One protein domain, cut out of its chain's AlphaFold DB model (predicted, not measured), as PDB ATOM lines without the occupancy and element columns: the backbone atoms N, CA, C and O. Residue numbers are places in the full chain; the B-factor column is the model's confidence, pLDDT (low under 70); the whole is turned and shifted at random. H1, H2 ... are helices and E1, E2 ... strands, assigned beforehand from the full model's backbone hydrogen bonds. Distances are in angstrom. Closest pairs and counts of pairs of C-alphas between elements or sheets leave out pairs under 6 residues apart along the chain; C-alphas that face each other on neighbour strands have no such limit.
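What this domain is: This is residues 6 to 143 of the 146 residues of the protein "Polysaccharide deacetylase family protein" of Candidatus Micrarchaeota archaeon (UniProt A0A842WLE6). A tiny parallel two-stranded sheet, E1 and E2, lies near the middle, with H3 packed on it through residues 73 to 77 and the long helix H2 packed on H3. H1 sits at one end of H2, while H4, H5 and H6 form a second group beyond the long unnamed stretch 86 to 111, and residues 138 to 143 stick out. The 138 printed residues, under half of them in named elements, run H1 H2 E1 H3 E2 H4 H5 H6. The class is mostly helix, and the whole is compact, with a radius of gyration of the C-alphas of 16.1 A and spans of 40 by 37 by 35 A.

Where its parts are: E1 is residues 57 to 59 and E2 83 to 85. H3 is residues 70 to 79, 14.3 A, and H2 33 to 51, 27.1 A, from C-alpha 33 at (157.440, 174.861, 175.742). H1 is residues 6 to 13, from C-alpha 6 at (176.404, 198.816, 186.348). H4 is residues 112 to 119, H5 124 to 132, 14.0 A, and H6 134 to 141, ending at C-alpha 141 (161.838, 174.380, 203.015).

How they stand to each other: E1 and E2 are parallel at 21 degrees, with N 58 and O 83 within hydrogen-bond range at 2.9 A. E1, H3 and E2 make a strand-helix-strand unit, two parallel neighbour strands with a helix between, its crossover right-handed. The closest C-alphas of H3 and E2 are Lys 77 and Tyr 83, 7.6 A. H2, with residues 36 to 44 alone, touches H3 at a steep tilt of 38 degrees, the same way; closest are the C-alphas of Ala 41 and Thr 79, 6.0 A. H1 and H2 are close but not clearly touching, with the C-alphas of Gly 9 and Leu 51 closest at 7.0 A. H4 and H5 are only just apart, closest 8.0 A; H5 and H6 meet only through their link. Every O i to N i+4 pair is within hydrogen-bond range in H1, H3 and H4; in H2 14 of 15, in H5 3 of 5, in H6 1 of 4, with 2 of 5 O i to N i+3 pairs there.

The domain as a whole: The C-alphas of Thr 34 and Arg 113 are the two farthest apart, 44.8 A. The printed part has no cut. The links H1 to H2 and E2 to H4 are long. Residues 133 to 143 have pLDDT under 70.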
ATOM      1  N   GLU A   6     175.165 198.114 186.012       97.25
ATOM      2  CA  GLU A   6     176.404 198.816 186.348       97.25
ATOM      3  C   GLU A   6     177.261 197.958 187.288       97.25
ATOM      4  O   GLU A   6     178.405 197.633 186.961       97.25
ATOM      5  N   GLY A   7     176.683 197.471 188.392       97.75
ATOM      6  CA  GLY A   7     177.377 196.583 189.324       97.75
ATOM      7  C   GLY A   7     177.792 195.246 188.699       97.75
ATOM      8  O   GLY A   7     178.890 194.747 188.964       97.75
ATOM      9  N   VAL A   8     176.955 194.670 187.828       97.75
ATOM     10  CA  VAL A   8     177.310 193.450 187.083       97.75
ATOM     11  C   VAL A   8     178.497 193.714 186.150       97.75
ATOM     12  O   VAL A   8     179.439 192.917 186.122       97.75
ATOM     13  N   GLY A   9     178.494 194.843 185.435       97.94
ATOM     14  CA  GLY A   9     179.589 195.269 184.565       97.94
ATOM     15  C   GLY A   9     180.900 195.485 185.324       97.94
ATOM     16  O   GLY A   9     181.963 195.079 184.852       97.94
ATOM     17  N   GLU A  10     180.851 196.042 186.538       98.06
ATOM     18  CA  GLU A  10     182.038 196.158 187.392       98.06
ATOM     19  C   GLU A  10     182.649 194.797 187.743       98.06
ATOM     20  O   GLU A  10     183.873 194.637 187.694       98.06
ATOM     21  N   LEU A  11     181.825 193.813 188.120       97.94
ATOM     22  CA  LEU A  11     182.306 192.465 188.432       97.94
ATOM     23  C   LEU A  11     182.867 191.771 187.192       97.94
ATOM     24  O   LEU A  11     183.935 191.159 187.258       97.94
ATOM     25  N   TRP A  12     182.187 191.912 186.058       97.44
ATOM     26  CA  TRP A  12     182.651 191.386 184.780       97.44
ATOM     27  C   TRP A  12     184.038 191.929 184.413       97.44
ATOM     28  O   TRP A  12     184.963 191.157 184.159       97.44
ATOM     29  N   ASN A  13     184.236 193.247 184.517       97.31
ATOM     30  CA  ASN A  13     185.524 193.897 184.247       97.31
ATOM     31  C   ASN A  13     186.629 193.508 185.247       97.31
ATOM     32  O   ASN A  13     187.814 193.618 184.936       97.31
ATOM     33  N   LYS A  14     186.261 193.014 186.437       98.06
ATOM     34  CA  LYS A  14     187.188 192.440 187.430       98.06
ATOM     35  C   LYS A  14     187.500 190.956 187.181       98.06
ATOM     36  O   LYS A  14     188.232 190.359 187.966       98.06
ATOM     37  N   GLY A  15     186.975 190.361 186.109       96.75
ATOM     38  CA  GLY A  15     187.249 188.979 185.706       96.75
ATOM     39  C   GLY A  15     186.329 187.932 186.336       96.75
ATOM     40  O   GLY A  15     186.612 186.737 186.235       96.75
ATOM     41  N   PHE A  16     185.236 188.341 186.987       97.50
ATOM     42  CA  PHE A  16     184.225 187.397 187.460       97.50
ATOM     43  C   PHE A  16     183.404 186.859 186.285       97.50
ATOM     44  O   PHE A  16     183.049 187.592 185.366       97.50
ATOM     45  N   SER A  17     183.045 185.577 186.339       96.50
ATOM     46  CA  SER A  17     182.094 184.995 185.389       96.50
ATOM     47  C   SER A  17     180.658 185.316 185.804       96.50
ATOM     48  O   SER A  17     180.282 185.082 186.953       96.50
ATOM     49  N   ILE A  18     179.845 185.785 184.857       97.69
ATOM     50  CA  ILE A  18     178.411 186.035 185.048       97.69
ATOM     51  C   ILE A  18     177.620 184.986 184.260       97.69
ATOM     52  O   ILE A  18     177.828 184.803 183.062       97.69
ATOM     53  N   GLY A  19     176.744 184.259 184.951       97.38
ATOM     54  CA  GLY A  19     175.892 183.216 184.375       97.38
ATOM     55  C   GLY A  19     174.409 183.559 184.478       97.38
ATOM     56  O   GLY A  19     174.019 184.478 185.194       97.38
ATOM     57  N   SER A  20     173.577 182.790 183.780       98.25
ATOM     58  CA  SER A  20     172.122 182.942 183.801       98.25
ATOM     59  C   SER A  20     171.480 182.230 184.986       98.25
ATOM     60  O   SER A  20     171.903 181.140 185.389       98.25
ATOM     61  N   HIS A  21     170.397 182.822 185.488       98.12
ATOM     62  CA  HIS A  21     169.475 182.197 186.432       98.12
ATOM     63  C   HIS A  21     168.006 182.327 185.989       98.12
ATOM     64  O   HIS A  21     167.105 182.382 186.822       98.12
ATOM     65  N   THR A  22     167.792 182.327 184.667       98.38
ATOM     66  CA  THR A  22     166.504 182.570 183.990       98.38
ATOM     67  C   THR A  22     165.964 183.988 184.194       98.38
ATOM     68  O   THR A  22     166.604 184.815 184.840       98.38
ATOM     69  N   VAL A  23     164.827 184.309 183.566       98.06
ATOM     70  CA  VAL A  23     164.237 185.657 183.611       98.06
ATOM     71  C   VAL A  23     163.468 185.867 184.915       98.06
ATOM     72  O   VAL A  23     163.682 186.862 185.601       98.06
ATOM     73  N   ASN A  24     162.584 184.930 185.274       97.31
ATOM     74  CA  ASN A  24     161.647 185.106 186.390       97.31
ATOM     75  C   ASN A  24     161.826 184.076 187.516       97.31
ATOM     76  O   ASN A  24     160.944 183.949 188.365       97.31
ATOM     77  N   HIS A  25     162.932 183.321 187.534       96.75
ATOM     78  CA  HIS A  25     163.236 182.343 188.587       96.75
ATOM     79  C   HIS A  25     162.097 181.315 188.803       96.75
ATOM     80  O   HIS A  25     161.647 181.025 189.919       96.75
ATOM     81  N   ARG A  26     161.579 180.761 187.701       96.31
ATOM     82  CA  ARG A  26     160.513 179.745 187.719       96.31
ATOM     83  C   ARG A  26     161.102 178.335 187.705       96.31
ATOM     84  O   ARG A  26     162.134 178.088 187.091       96.31
ATOM     85  N   SER A  27     160.409 177.389 188.340       97.00
ATOM     86  CA  SER A  27     160.737 175.961 188.228       97.00
ATOM     87  C   SER A  27     160.527 175.500 186.781       97.00
ATOM     88  O   SER A  27     159.389 175.426 186.310       97.00
ATOM     89  N   LEU A  28     161.618 175.229 186.060       97.56
ATOM     90  CA  LEU A  28     161.585 174.997 184.611       97.56
ATOM     91  C   LEU A  28     160.957 173.651 184.235       97.56
ATOM     92  O   LEU A  28     160.336 173.530 183.180       97.56
ATOM     93  N   GLY A  29     161.077 172.645 185.104       94.81
ATOM     94  CA  GLY A  29     160.573 171.290 184.870       94.81
ATOM     95  C   GLY A  29     159.057 171.203 184.667       94.81
ATOM     96  O   GLY A  29     158.588 170.242 184.057       94.81
ATOM     97  N   ALA A  30     158.304 172.210 185.122       91.88
ATOM     98  CA  ALA A  30     156.848 172.285 185.005       91.88
ATOM     99  C   ALA A  30     156.353 173.252 183.911       91.88
ATOM    100  O   ALA A  30     155.143 173.388 183.723       91.88
ATOM    101  N   LEU A  31     157.252 173.945 183.203       96.69
ATOM    102  CA  LEU A  31     156.858 174.947 182.214       96.69
ATOM    103  C   LEU A  31     156.431 174.325 180.884       96.69
ATOM    104  O   LEU A  31     156.952 173.298 180.432       96.69
ATOM    105  N   ARG A  32     155.495 175.002 180.212       96.94
ATOM    106  CA  ARG A  32     155.192 174.725 178.807       96.94
ATOM    107  C   ARG A  32     156.356 175.160 177.929       96.94
ATOM    108  O   ARG A  32     157.200 175.954 178.324       96.94
ATOM    109  N   GLU A  33     156.357 174.653 176.702       95.25
ATOM    110  CA  GLU A  33     157.440 174.861 175.742       95.25
ATOM    111  C   GLU A  33     157.805 176.328 175.519       95.25
ATOM    112  O   GLU A  33     158.965 176.700 175.633       95.25
ATOM    113  N   THR A  34     156.801 177.151 175.229       96.56
ATOM    114  CA  THR A  34     157.005 178.569 174.931       96.56
ATOM    115  C   THR A  34     157.551 179.307 176.147       96.56
ATOM    116  O   THR A  34     158.526 180.027 176.035       96.56
ATOM    117  N   GLU A  35     156.996 179.039 177.333       97.94
ATOM    118  CA  GLU A  35     157.445 179.667 178.583       97.94
ATOM    119  C   GLU A  35     158.879 179.264 178.941       97.94
ATOM    120  O   GLU A  35     159.654 180.089 179.410       97.94
ATOM    121  N   LEU A  36     159.240 177.997 178.718       98.12
ATOM    122  CA  LEU A  36     160.601 177.514 178.920       98.12
ATOM    123  C   LEU A  36     161.582 178.222 177.981       98.12
ATOM    124  O   LEU A  36     162.656 178.631 178.419       98.12
ATOM    125  N   GLN A  37     161.212 178.368 176.707       97.62
ATOM    126  CA  GLN A  37     162.033 179.072 175.728       97.62
ATOM    127  C   GLN A  37     162.210 180.544 176.110       97.62
ATOM    128  O   GLN A  37     163.337 181.028 176.083       97.62
ATOM    129  N   ASP A  38     161.141 181.229 176.516       98.12
ATOM    130  CA  ASP A  38     161.190 182.640 176.910       98.12
ATOM    131  C   ASP A  38     162.106 182.853 178.131       98.12
ATOM    132  O   ASP A  38     162.944 183.755 178.143       98.12
ATOM    133  N   GLU A  39     162.012 181.978 179.142       98.56
ATOM    134  CA  GLU A  39     162.875 182.010 180.332       98.56
ATOM    135  C   GLU A  39     164.359 181.801 179.997       98.56
ATOM    136  O   GLU A  39     165.238 182.464 180.563       98.56
ATOM    137  N   LEU A  40     164.658 180.855 179.104       98.62
ATOM    138  CA  LEU A  40     166.029 180.491 178.759       98.62
ATOM    139  C   LEU A  40     166.660 181.490 177.789       98.62
ATOM    140  O   LEU A  40     167.760 181.971 178.062       98.62
ATOM    141  N   ALA A  41     165.978 181.801 176.686       98.38
ATOM    142  CA  ALA A  41     166.485 182.679 175.639       98.38
ATOM    143  C   ALA A  41     166.551 184.131 176.106       98.38
ATOM    144  O   ALA A  41     167.589 184.760 175.935       98.38
ATOM    145  N   GLY A  42     165.514 184.635 176.784       98.31
ATOM    146  CA  GLY A  42     165.496 186.025 177.243       98.31
ATOM    147  C   GLY A  42     166.657 186.343 178.188       98.31
ATOM    148  O   GLY A  42     167.346 187.350 178.027       98.31
ATOM    149  N   SER A  43     166.942 185.449 179.139       98.19
ATOM    150  CA  SER A  43     168.074 185.619 180.060       98.19
ATOM    151  C   SER A  43     169.436 185.437 179.377       98.19
ATOM    152  O   SER A  43     170.371 186.180 179.677       98.19
ATOM    153  N   TYR A  44     169.546 184.498 178.431       98.56
ATOM    154  CA  TYR A  44     170.763 184.287 177.643       98.56
ATOM    155  C   TYR A  44     171.106 185.514 176.791       98.56
ATOM    156  O   TYR A  44     172.233 186.008 176.835       98.56
ATOM    157  N   GLU A  45     170.128 186.019 176.038       98.19
ATOM    158  CA  GLU A  45     170.287 187.167 175.146       98.19
ATOM    159  C   GLU A  45     170.628 188.431 175.923       98.19
ATOM    160  O   GLU A  45     171.548 189.136 175.520       98.19
ATOM    161  N   THR A  46     169.978 188.662 177.069       97.88
ATOM    162  CA  THR A  46     170.265 189.826 177.919       97.88
ATOM    163  C   THR A  46     171.716 189.817 178.411       97.88
ATOM    164  O   THR A  46     172.430 190.802 178.265       97.88
ATOM    165  N   ILE A  47     172.209 188.693 178.947       98.00
ATOM    166  CA  ILE A  47     173.607 188.605 179.412       98.00
ATOM    167  C   ILE A  47     174.577 188.790 178.244       98.00
ATOM    168  O   ILE A  47     175.583 189.492 178.367       98.00
ATOM    169  N   ARG A  48     174.279 188.177 177.096       97.62
ATOM    170  CA  ARG A  48     175.106 188.298 175.896       97.62
ATOM    171  C   ARG A  48     175.146 189.738 175.374       97.62
ATOM    172  O   ARG A  48     176.217 190.174 174.962       97.62
ATOM    173  N   SER A  49     174.028 190.464 175.378       97.56
ATOM    174  CA  SER A  49     173.969 191.850 174.899       97.56
ATOM    175  C   SER A  49     174.668 192.822 175.841       97.56
ATOM    176  O   SER A  49     175.391 193.692 175.368       97.56
ATOM    177  N   GLU A  50     174.489 192.657 177.151       97.81
ATOM    178  CA  GLU A  50     175.052 193.563 178.160       97.81
ATOM    179  C   GLU A  50     176.562 193.361 178.345       97.81
ATOM    180  O   GLU A  50     177.304 194.324 178.528       97.81
ATOM    181  N   LEU A  51     177.043 192.113 178.279       97.31
ATOM    182  CA  LEU A  51     178.431 191.779 178.631       97.31
ATOM    183  C   LEU A  51     179.295 191.323 177.452       97.31
ATOM    184  O   LEU A  51     180.508 191.171 177.605       97.31
ATOM    185  N   GLY A  52     178.701 191.047 176.287       96.12
ATOM    186  CA  GLY A  52     179.416 190.447 175.156       96.12
ATOM    187  C   GLY A  52     179.929 189.029 175.440       96.12
ATOM    188  O   GLY A  52     180.861 188.573 174.779       96.12
ATOM    189  N   ALA A  53     179.359 188.340 176.434       94.75
ATOM    190  CA  ALA A  53     179.816 187.027 176.875       94.75
ATOM    191  C   ALA A  53     179.601 185.949 175.793       94.75
ATOM    192  O   ALA A  53     178.504 185.792 175.253       94.75
ATOM    193  N   ASP A  54     180.644 185.168 175.510       90.25
ATOM    194  CA  ASP A  54     180.637 184.060 174.546       90.25
ATOM    195  C   ASP A  54     180.322 182.703 175.201       90.25
ATOM    196  O   ASP A  54     179.784 181.800 174.557       90.25
ATOM    197  N   LYS A  55     180.628 182.568 176.496       95.00
ATOM    198  CA  LYS A  55     180.396 181.370 177.307       95.00
ATOM    199  C   LYS A  55     179.535 181.702 178.514       95.00
ATOM    200  O   LYS A  55     180.024 182.197 179.525       95.00
ATOM    201  N   ILE A  56     178.252 181.374 178.417       98.38
ATOM    202  CA  ILE A  56     177.281 181.598 179.490       98.38
ATOM    203  C   ILE A  56     176.892 180.241 180.078       98.38
ATOM    204  O   ILE A  56     176.457 179.336 179.361       98.38
ATOM    205  N   GLY A  57     177.069 180.091 181.390       98.44
ATOM    206  CA  GLY A  57     176.541 178.963 182.155       98.44
ATOM    207  C   GLY A  57     175.136 179.251 182.678       98.44
ATOM    208  O   GLY A  57     174.787 180.406 182.911       98.44
ATOM    209  N   LEU A  58     174.343 178.206 182.900       98.75
ATOM    210  CA  LEU A  58     173.018 178.286 183.517       98.75
ATOM    211  C   LEU A  58     173.052 177.731 184.947       98.75
ATOM    212  O   LEU A  58     173.658 176.698 185.212       98.75
ATOM    213  N   SER A  59     172.356 178.375 185.873       98.50
ATOM    214  CA  SER A  59     171.971 177.801 187.163       98.50
ATOM    215  C   SER A  59     170.466 177.564 187.132       98.50
ATOM    216  O   SER A  59     169.709 178.512 186.931       98.50
ATOM    217  N   TYR A  60     170.002 176.326 187.313       98.31
ATOM    218  CA  TYR A  60     168.561 176.058 187.339       98.31
ATOM    219  C   TYR A  60     167.921 176.673 188.597       98.31
ATOM    220  O   TYR A  60     168.446 176.450 189.693       98.31
ATOM    221  N   PRO A  61     166.804 177.422 188.484       97.38
ATOM    222  CA  PRO A  61     166.042 177.904 189.637       97.38
ATOM    223  C   PRO A  61     165.640 176.747 190.545       97.38
ATOM    224  O   PRO A  61     165.132 175.739 190.054       97.38
ATOM    225  N   TYR A  62     165.891 176.886 191.851       95.38
ATOM    226  CA  TYR A  62     165.771 175.846 192.891       95.38
ATOM    227  C   TYR A  62     166.684 174.615 192.696       95.38
ATOM    228  O   TYR A  62     167.281 174.137 193.656       95.38
ATOM    229  N   GLY A  63     166.850 174.126 191.465       94.19
ATOM    230  CA  GLY A  63     167.871 173.161 191.066       94.19
ATOM    231  C   GLY A  63     167.646 171.728 191.547       94.19
ATOM    232  O   GLY A  63     168.559 170.910 191.411       94.19
ATOM    233  N   THR A  64     166.474 171.400 192.091       94.00
ATOM    234  CA  THR A  64     166.142 170.038 192.531       94.00
ATOM    235  C   THR A  64     165.654 169.183 191.356       94.00
ATOM    236  O   THR A  64     165.419 169.684 190.256       94.00
ATOM    237  N   LEU A  65     165.453 167.879 191.571       91.81
ATOM    238  CA  LEU A  65     165.036 166.948 190.511       91.81
ATOM    239  C   LEU A  65     163.643 167.229 189.910       91.81
ATOM    240  O   LEU A  65     163.331 166.665 188.865       91.81
ATOM    241  N   ARG A  66     162.802 168.081 190.526       91.38
ATOM    242  CA  ARG A  66     161.540 168.546 189.902       91.38
ATOM    243  C   ARG A  66     161.728 169.760 188.995       91.38
ATOM    244  O   ARG A  66     160.865 170.033 188.167       91.38
ATOM    245  N   ASP A  67     162.807 170.514 189.193       95.12
ATOM    246  CA  ASP A  67     162.970 171.839 188.594       95.12
ATOM    247  C   ASP A  67     163.635 171.791 187.224       95.12
ATOM    248  O   ASP A  67     163.593 172.767 186.479       95.12
ATOM    249  N   PHE A  68     164.194 170.641 186.861       95.62
ATOM    250  CA  PHE A  68     164.730 170.363 185.541       95.62
ATOM    251  C   PHE A  68     164.426 168.914 185.150       95.62
ATOM    252  O   PHE A  68     164.146 168.056 185.983       95.62
ATOM    253  N   ASN A  69     164.478 168.636 183.856       95.56
ATOM    254  CA  ASN A  69     164.375 167.296 183.290       95.56
ATOM    255  C   ASN A  69     165.173 167.252 181.975       95.56
ATOM    256  O   ASN A  69     165.773 168.252 181.574       95.56
ATOM    257  N   SER A  70     165.185 166.107 181.291       95.88
ATOM    258  CA  SER A  70     165.929 165.941 180.032       95.88
ATOM    259  C   SER A  70     165.516 166.948 178.959       95.88
ATOM    260  O   SER A  70     166.366 167.462 178.241       95.88
ATOM    261  N   LYS A  71     164.226 167.288 178.885       96.38
ATOM    262  CA  LYS A  71     163.711 168.304 177.967       96.38
ATOM    263  C   LYS A  71     164.286 169.689 178.290       96.38
ATOM    264  O   LYS A  71     164.746 170.369 177.381       96.38
ATOM    265  N   VAL A  72     164.295 170.090 179.564       97.88
ATOM    266  CA  VAL A  72     164.891 171.365 180.005       97.88
ATOM    267  C   VAL A  72     166.385 171.420 179.675       97.88
ATOM    268  O   VAL A  72     166.844 172.419 179.130       97.88
ATOM    269  N   ALA A  73     167.126 170.338 179.934       98.12
ATOM    270  CA  ALA A  73     168.551 170.258 179.614       98.12
ATOM    271  C   ALA A  73     168.816 170.372 178.101       98.12
ATOM    272  O   ALA A  73     169.690 171.133 177.684       98.12
ATOM    273  N   SER A  74     168.023 169.683 177.271       98.06
ATOM    274  CA  SER A  74     168.106 169.804 175.811       98.06
ATOM    275  C   SER A  74     167.829 171.230 175.340       98.06
ATOM    276  O   SER A  74     168.595 171.756 174.537       98.06
ATOM    277  N   ARG A  75     166.798 171.894 175.880       98.19
ATOM    278  CA  ARG A  75     166.499 173.286 175.517       98.19
ATOM    279  C   ARG A  75     167.591 174.250 175.943       98.19
ATOM    280  O   ARG A  75     167.988 175.073 175.133       98.19
ATOM    281  N   ALA A  76     168.154 174.099 177.141       98.38
ATOM    282  CA  ALA A  76     169.292 174.913 177.564       98.38
ATOM    283  C   ALA A  76     170.484 174.770 176.596       98.38
ATOM    284  O   ALA A  76     171.107 175.763 176.216       98.38
ATOM    285  N   LYS A  77     170.770 173.547 176.139       98.38
ATOM    286  CA  LYS A  77     171.806 173.300 175.132       98.38
ATOM    287  C   LYS A  77     171.490 173.972 173.794       98.38
ATOM    288  O   LYS A  77     172.369 174.589 173.206       98.38
ATOM    289  N   GLU A  78     170.251 173.867 173.324       98.19
ATOM    290  CA  GLU A  78     169.802 174.471 172.063       98.19
ATOM    291  C   GLU A  78     169.777 176.004 172.102       98.19
ATOM    292  O   GLU A  78     170.091 176.634 171.097       98.19
ATOM    293  N   THR A  79     169.478 176.613 173.255       98.12
ATOM    294  CA  THR A  79     169.591 178.068 173.465       98.12
ATOM    295  C   THR A  79     171.033 178.564 173.302       98.12
ATOM    296  O   THR A  79     171.246 179.720 172.954       98.12
ATOM    297  N   GLY A  80     172.029 177.699 173.526       98.12
ATOM    298  CA  GLY A  80     173.449 178.038 173.391       98.12
ATOM    299  C   GLY A  80     174.194 178.204 174.717       98.12
ATOM    300  O   GLY A  80     175.320 178.710 174.721       98.12
ATOM    301  N   TYR A  81     173.611 177.780 175.846       98.69
ATOM    302  CA  TYR A  81     174.346 177.694 177.111       98.69
ATOM    303  C   TYR A  81     175.521 176.714 176.993       98.69
ATOM    304  O   TYR A  81     175.434 175.698 176.307       98.69
ATOM    305  N   SER A  82     176.628 176.997 177.682       98.31
ATOM    306  CA  SER A  82     177.829 176.145 177.654       98.31
ATOM    307  C   SER A  82     177.769 174.975 178.641       98.31
ATOM    308  O   SER A  82     178.390 173.939 178.415       98.31
ATOM    309  N   TYR A  83     177.056 175.152 179.752       98.44
ATOM    310  CA  TYR A  83     176.833 174.156 180.801       98.44
ATOM    311  C   TYR A  83     175.658 174.602 181.679       98.44
ATOM    312  O   TYR A  83     175.271 175.774 181.652       98.44
ATOM    313  N   ALA A  84     175.116 173.694 182.490       98.44
ATOM    314  CA  ALA A  84     174.075 174.007 183.458       98.44
ATOM    315  C   ALA A  84     174.289 173.297 184.802       98.44
ATOM    316  O   ALA A  84     174.688 172.133 184.865       98.44
ATOM    317  N   LEU A  85     174.010 174.027 185.881       98.38
ATOM    318  CA  LEU A  85     174.243 173.639 187.265       98.38
ATOM    319  C   LEU A  85     172.911 173.396 187.984       98.38
ATOM    320  O   LEU A  85     172.017 174.244 187.991       98.38
ATOM    321  N   THR A  86     172.818 172.257 188.653       97.19
ATOM    322  CA  THR A  86     171.719 171.867 189.545       97.19
ATOM    323  C   THR A  86     172.048 172.248 190.997       97.19
ATOM    324  O   THR A  86     173.099 172.833 191.276       97.19
ATOM    325  N   ALA A  87     171.148 171.933 191.925       94.75
ATOM    326  CA  ALA A  87     171.388 171.926 193.371       94.75
ATOM    327  C   ALA A  87     171.406 170.489 193.935       94.75
ATOM    328  O   ALA A  87     171.257 170.286 195.135       94.75
ATOM    329  N   VAL A  88     171.543 169.488 193.056       93.44
ATOM    330  CA  VAL A  88     171.631 168.076 193.434       93.44
ATOM    331  C   VAL A  88     173.042 167.784 193.929       93.44
ATOM    332  O   VAL A  88     174.011 168.113 193.240       93.44
ATOM    333  N   ASN A  89     173.155 167.131 195.088       92.50
ATOM    334  CA  ASN A  89     174.445 166.818 195.700       92.50
ATOM    335  C   ASN A  89     175.224 165.759 194.904       92.50
ATOM    336  O   ASN A  89     174.647 164.912 194.213       92.50
ATOM    337  N   GLY A  90     176.551 165.782 195.029       89.94
ATOM    338  CA  GLY A  90     177.444 164.774 194.458       89.94
ATOM    339  C   GLY A  90     178.589 165.339 193.620       89.94
ATOM    340  O   GLY A  90     178.549 166.476 193.145       89.94
ATOM    341  N   LEU A  91     179.586 164.490 193.365       90.44
ATOM    342  CA  LEU A  91     180.715 164.814 192.492       90.44
ATOM    343  C   LEU A  91     180.313 164.844 191.023       90.44
ATOM    344  O   LEU A  91     179.470 164.063 190.562       90.44
ATOM    345  N   ASN A  92     181.013 165.699 190.282       93.50
ATOM    346  CA  ASN A  92     181.054 165.664 188.831       93.50
ATOM    347  C   ASN A  92     182.372 165.026 188.386       93.50
ATOM    348  O   ASN A  92     183.439 165.404 188.864       93.50
ATOM    349  N   GLY A  93     182.292 164.049 187.486       93.06
ATOM    350  CA  GLY A  93     183.450 163.414 186.864       93.06
ATOM    351  C   GLY A  93     183.590 163.819 185.399       93.06
ATOM    352  O   GLY A  93     182.766 164.548 184.857       93.06
ATOM    353  N   ILE A  94     184.604 163.277 184.722       94.00
ATOM    354  CA  ILE A  94     184.863 163.554 183.297       94.00
ATOM    355  C   ILE A  94     183.727 163.107 182.357       94.00
ATOM    356  O   ILE A  94     183.616 163.599 181.239       94.00
ATOM    357  N   HIS A  95     182.869 162.192 182.816       94.31
ATOM    358  CA  HIS A  95     181.701 161.698 182.080       94.31
ATOM    359  C   HIS A  95     180.378 162.303 182.564       94.31
ATOM    360  O   HIS A  95     179.314 161.851 182.144       94.31
ATOM    361  N   SER A  96     180.419 163.285 183.471       95.56
ATOM    362  CA  SER A  96     179.211 164.000 183.878       95.56
ATOM    363  C   SER A  96     178.636 164.770 182.697       95.56
ATOM    364  O   SER A  96     179.368 165.408 181.943       95.56
ATOM    365  N   ASP A  97     177.313 164.732 182.561       96.56
ATOM    366  CA  ASP A  97     176.608 165.548 181.582       96.56
ATOM    367  C   ASP A  97     176.753 167.043 181.949       96.56
ATOM    368  O   ASP A  97     176.343 167.442 183.046       96.56
ATOM    369  N   PRO A  98     177.317 167.883 181.056       97.81
ATOM    370  CA  PRO A  98     177.516 169.308 181.307       97.81
ATOM    371  C   PRO A  98     176.238 170.087 181.627       97.81
ATOM    372  O   PRO A  98     176.333 171.177 182.184       97.81
ATOM    373  N   PHE A  99     175.053 169.568 181.289       98.31
ATOM    374  CA  PHE A  99     173.771 170.245 181.517       98.31
ATOM    375  C   PHE A  99     173.010 169.747 182.745       98.31
ATOM    376  O   PHE A  99     171.893 170.197 183.006       98.31
ATOM    377  N   THR A 100     173.608 168.842 183.518       97.19
ATOM    378  CA  THR A 100     173.056 168.345 184.784       97.19
ATOM    379  C   THR A 100     174.130 168.272 185.873       97.19
ATOM    380  O   THR A 100     174.088 167.416 186.760       97.19
ATOM    381  N   LEU A 101     175.096 169.198 185.828       97.81
ATOM    382  CA  LEU A 101     176.194 169.252 186.789       97.81
ATOM    383  C   LEU A 101     175.671 169.471 188.210       97.81
ATOM    384  O   LEU A 101     174.782 170.284 188.470       97.81
ATOM    385  N   ARG A 102     176.245 168.726 189.143       95.62
ATOM    386  CA  ARG A 102     175.864 168.685 190.556       95.62
ATOM    387  C   ARG A 102     176.536 169.786 191.358       95.62
ATOM    388  O   ARG A 102     177.646 170.206 191.021       95.62
ATOM    389  N   ARG A 103     175.878 170.230 192.428       94.62
ATOM    390  CA  ARG A 103     176.422 171.178 193.407       94.62
ATOM    391  C   ARG A 103     175.920 170.845 194.801       94.62
ATOM    392  O   ARG A 103     174.779 170.434 194.969       94.62
ATOM    393  N   THR A 104     176.765 171.112 195.787       91.06
ATOM    394  CA  THR A 104     176.390 171.052 197.201       91.06
ATOM    395  C   THR A 104     176.124 172.465 197.702       91.06
ATOM    396  O   THR A 104     176.979 173.343 197.570       91.06
ATOM    397  N   THR A 105     174.935 172.694 198.257       87.94
ATOM    398  CA  THR A 105     174.556 173.985 198.842       87.94
ATOM    399  C   THR A 105     175.307 174.205 200.148       87.94
ATOM    400  O   THR A 105     175.336 173.329 201.009       87.94
ATOM    401  N   LEU A 106     175.879 175.397 200.305       90.44
ATOM    402  CA  LEU A 106     176.394 175.881 201.580       90.44
ATOM    403  C   LEU A 106     175.343 176.759 202.251       90.44
ATOM    404  O   LEU A 106     174.769 177.656 201.634       90.44
ATOM    405  N   THR A 107     175.109 176.509 203.527       89.12
ATOM    406  CA  THR A 107     174.141 177.205 204.367       89.12
ATOM    407  C   THR A 107     174.848 177.924 205.511       89.12
ATOM    408  O   THR A 107     176.007 177.667 205.830       89.12
ATOM    409  N   ARG A 108     174.128 178.817 206.197       88.56
ATOM    410  CA  ARG A 108     174.659 179.544 207.361       88.56
ATOM    411  C   ARG A 108     175.154 178.618 208.485       88.56
ATOM    412  O   ARG A 108     176.017 179.024 209.256       88.56
ATOM    413  N   GLY A 109     174.597 177.410 208.599       89.69
ATOM    414  CA  GLY A 109     174.994 176.430 209.615       89.69
ATOM    415  C   GLY A 109     176.325 175.731 209.322       89.69
ATOM    416  O   GLY A 109     176.898 175.111 210.220       89.69
ATOM    417  N   ASP A 110     176.844 175.846 208.098       91.25
ATOM    418  CA  ASP A 110     178.037 175.129 207.660       91.25
ATOM    419  C   ASP A 110     179.309 175.851 208.107       91.25
ATOM    420  O   ASP A 110     179.931 176.621 207.375       91.25
ATOM    421  N   GLY A 111     179.716 175.585 209.349       93.81
ATOM    422  CA  GLY A 111     180.992 176.059 209.876       93.81
ATOM    423  C   GLY A 111     182.205 175.469 209.132       93.81
ATOM    424  O   GLY A 111     182.069 174.521 208.353       93.81
ATOM    425  N   PRO A 112     183.433 175.944 209.419       95.31
ATOM    426  CA  PRO A 112     184.644 175.546 208.690       95.31
ATOM    427  C   PRO A 112     184.884 174.031 208.610       95.31
ATOM    428  O   PRO A 112     185.388 173.524 207.607       95.31
ATOM    429  N   ARG A 113     184.493 173.282 209.651       93.88
ATOM    430  CA  ARG A 113     184.570 171.815 209.656       93.88
ATOM    431  C   ARG A 113     183.637 171.196 208.616       93.88
ATOM    432  O   ARG A 113     184.076 170.332 207.863       93.88
ATOM    433  N   THR A 114     182.380 171.631 208.573       91.75
ATOM    434  CA  THR A 114     181.389 171.130 207.614       91.75
ATOM    435  C   THR A 114     181.770 171.522 206.194       91.75
ATOM    436  O   THR A 114     181.776 170.667 205.317       91.75
ATOM    437  N   PHE A 115     182.224 172.760 205.981       92.56
ATOM    438  CA  PHE A 115     182.774 173.189 204.693       92.56
ATOM    439  C   PHE A 115     183.918 172.275 204.226       92.56
ATOM    440  O   PHE A 115     183.903 171.783 203.099       92.56
ATOM    441  N   LYS A 116     184.875 171.951 205.109       93.94
ATOM    442  CA  LYS A 116     185.947 170.994 204.790       93.94
ATOM    443  C   LYS A 116     185.394 169.610 204.439       93.94
ATOM    444  O   LYS A 116     185.905 168.978 203.522       93.94
ATOM    445  N   MET A 117     184.375 169.128 205.144       92.12
ATOM    446  CA  MET A 117     183.730 167.849 204.828       92.12
ATOM    447  C   MET A 117     183.072 167.869 203.441       92.12
ATOM    448  O   MET A 117     183.274 166.934 202.670       92.12
ATOM    449  N   ILE A 118     182.368 168.950 203.100       91.38
ATOM    450  CA  ILE A 118     181.741 169.158 201.786       91.38
ATOM    451  C   ILE A 118     182.786 169.141 200.672       91.38
ATOM    452  O   ILE A 118     182.634 168.407 199.702       91.38
ATOM    453  N   MET A 119     183.894 169.865 200.848       90.50
ATOM    454  CA  MET A 119     184.991 169.884 199.874       90.50
ATOM    455  C   MET A 119     185.656 168.512 199.671       90.50
ATOM    456  O   MET A 119     186.267 168.285 198.633       90.50
ATOM    457  N   ASN A 120     185.540 167.603 200.644       91.12
ATOM    458  CA  ASN A 120     186.037 166.227 200.552       91.12
ATOM    459  C   ASN A 120     184.948 165.219 200.123       91.12
ATOM    460  O   ASN A 120     185.158 164.015 200.260       91.12
ATOM    461  N   GLY A 121     183.785 165.681 199.651       88.25
ATOM    462  CA  GLY A 121     182.715 164.813 199.148       88.25
ATOM    463  C   GLY A 121     181.905 164.085 200.227       88.25
ATOM    464  O   GLY A 121     181.118 163.185 199.940       88.25
ATOM    465  N   ALA A 122     182.044 164.461 201.503       88.06
ATOM    466  CA  ALA A 122     181.363 163.754 202.593       88.06
ATOM    467  C   ALA A 122     179.824 163.845 202.522       88.06
ATOM    468  O   ALA A 122     179.142 163.032 203.144       88.06
ATOM    469  N   LEU A 123     179.282 164.822 201.782       82.62
ATOM    470  CA  LEU A 123     177.843 164.967 201.535       82.62
ATOM    471  C   LEU A 123     177.387 164.391 200.186       82.62
ATOM    472  O   LEU A 123     176.197 164.412 199.902       82.62
ATOM    473  N   ASP A 124     178.267 163.804 199.375       86.62
ATOM    474  CA  ASP A 124     177.859 163.205 198.097       86.62
ATOM    475  C   ASP A 124     176.816 162.082 198.235       86.62
ATOM    476  O   ASP A 124     175.916 162.007 197.390       86.62
ATOM    477  N   PRO A 125     176.835 161.238 199.293       86.12
ATOM    478  CA  PRO A 125     175.769 160.264 199.525       86.12
ATOM    479  C   PRO A 125     174.383 160.895 199.724       86.12
ATOM    480  O   PRO A 125     173.376 160.201 199.570       86.12
ATOM    481  N   TRP A 126     174.305 162.204 200.011       83.25
ATOM    482  CA  TRP A 126     173.044 162.946 200.092       83.25
ATOM    483  C   TRP A 126     172.271 162.945 198.769       83.25
ATOM    484  O   TRP A 126     171.052 163.096 198.775       83.25
ATOM    485  N   LEU A 127     172.927 162.628 197.648       84.62
ATOM    486  CA  LEU A 127     172.269 162.318 196.377       84.62
ATOM    487  C   LEU A 127     171.146 161.272 196.525       84.62
ATOM    488  O   LEU A 127     170.140 161.335 195.820       84.62
ATOM    489  N   LEU A 128     171.292 160.299 197.433       83.25
ATOM    490  CA  LEU A 128     170.245 159.309 197.701       83.25
ATOM    491  C   LEU A 128     169.022 159.949 198.363       83.25
ATOM    492  O   LEU A 128     167.892 159.582 198.048       83.25
ATOM    493  N   VAL A 129     169.232 160.928 199.240       82.44
ATOM    494  CA  VAL A 129     168.148 161.703 199.853       82.44
ATOM    495  C   VAL A 129     167.493 162.602 198.808       82.44
ATOM    496  O   VAL A 129     166.271 162.605 198.718       82.44
ATOM    497  N   ASP A 130     168.264 163.269 197.951       81.50
ATOM    498  CA  ASP A 130     167.700 164.084 196.864       81.50
ATOM    499  C   ASP A 130     166.863 163.230 195.889       81.50
ATOM    500  O   ASP A 130     165.821 163.664 195.398       81.50
ATOM    501  N   LYS A 131     167.283 161.982 195.635       80.88
ATOM    502  CA  LYS A 131     166.613 161.063 194.703       80.88
ATOM    503  C   LYS A 131     165.403 160.340 195.300       80.88
ATOM    504  O   LYS A 131     164.423 160.120 194.591       80.88
ATOM    505  N   TYR A 132     165.472 159.937 196.567       80.69
ATOM    506  CA  TYR A 132     164.485 159.045 197.195       80.69
ATOM    507  C   TYR A 132     163.788 159.658 198.420       80.69
ATOM    508  O   TYR A 132     162.713 159.211 198.811       80.69
ATOM    509  N   GLY A 133     164.369 160.692 199.022       63.72
ATOM    510  CA  GLY A 133     163.921 161.346 200.255       63.72
ATOM    511  C   GLY A 133     162.966 162.525 200.050       63.72
ATOM    512  O   GLY A 133     162.723 163.281 200.990       63.72
ATOM    513  N   TYR A 134     162.381 162.674 198.859       57.09
ATOM    514  CA  TYR A 134     161.527 163.806 198.462       57.09
ATOM    515  C   TYR A 134     160.371 164.113 199.438       57.09
ATOM    516  O   TYR A 134     159.917 165.250 199.563       57.09
ATOM    517  N   GLY A 135     159.882 163.100 200.165       54.66
ATOM    518  CA  GLY A 135     158.863 163.269 201.205       54.66
ATOM    519  C   GLY A 135     159.330 164.075 202.426       54.66
ATOM    520  O   GLY A 135     158.508 164.745 203.045       54.66
ATOM    521  N   ILE A 136     160.628 164.053 202.738       51.09
ATOM    522  CA  ILE A 136     161.237 164.638 203.944       51.09
ATOM    523  C   ILE A 136     161.710 166.081 203.686       51.09
ATOM    524  O   ILE A 136     161.573 166.948 204.546       51.09
ATOM    525  N   GLN A 137     162.185 166.381 202.472       51.62
ATOM    526  CA  GLN A 137     162.709 167.703 202.087       51.62
ATOM    527  C   GLN A 137     161.634 168.814 202.149       51.62
ATOM    528  O   GLN A 137     161.933 169.952 202.512       51.62
ATOM    529  N   ARG A 138     160.351 168.460 201.937       45.72
ATOM    530  CA  ARG A 138     159.183 169.359 202.081       45.72
ATOM    531  C   ARG A 138     159.083 170.051 203.446       45.72
ATOM    532  O   ARG A 138     158.577 171.170 203.514       45.72
ATOM    533  N   GLN A 139     159.518 169.398 204.524       38.84
ATOM    534  CA  GLN A 139     159.393 169.930 205.887       38.84
ATOM    535  C   GLN A 139     160.477 170.967 206.220       38.84
ATOM    536  O   GLN A 139     160.242 171.849 207.040       38.84
ATOM    537  N   TYR A 140     161.638 170.908 205.560       41.97
ATOM    538  CA  TYR A 140     162.736 171.849 205.798       41.97
ATOM    539  C   TYR A 140     162.539 173.181 205.062       41.97
ATOM    540  O   TYR A 140     162.713 174.238 205.665       41.97
ATOM    541  N   GLU A 141     162.104 173.155 203.796       44.03
ATOM    542  CA  GLU A 141     161.838 174.380 203.015       44.03
ATOM    543  C   GLU A 141     160.670 175.197 203.594       44.03
ATOM    544  O   GLU A 141     160.691 176.425 203.577       44.03
ATOM    545  N   THR A 142     159.668 174.526 204.172       40.66
ATOM    546  CA  THR A 142     158.532 175.183 204.845       40.66
ATOM    547  C   THR A 142     158.845 175.643 206.276       40.66
ATOM    548  O   THR A 142     158.112 176.471 206.816       40.66
ATOM    549  N   GLY A 143     159.934 175.155 206.884       38.00
ATOM    550  CA  GLY A 143     160.359 175.500 208.246       38.00
ATOM    551  C   GLY A 143     161.307 176.702 208.353       38.00
ATOM    552  O   GLY A 143     161.418 177.282 209.425       38.00
TER     553      GLY A 143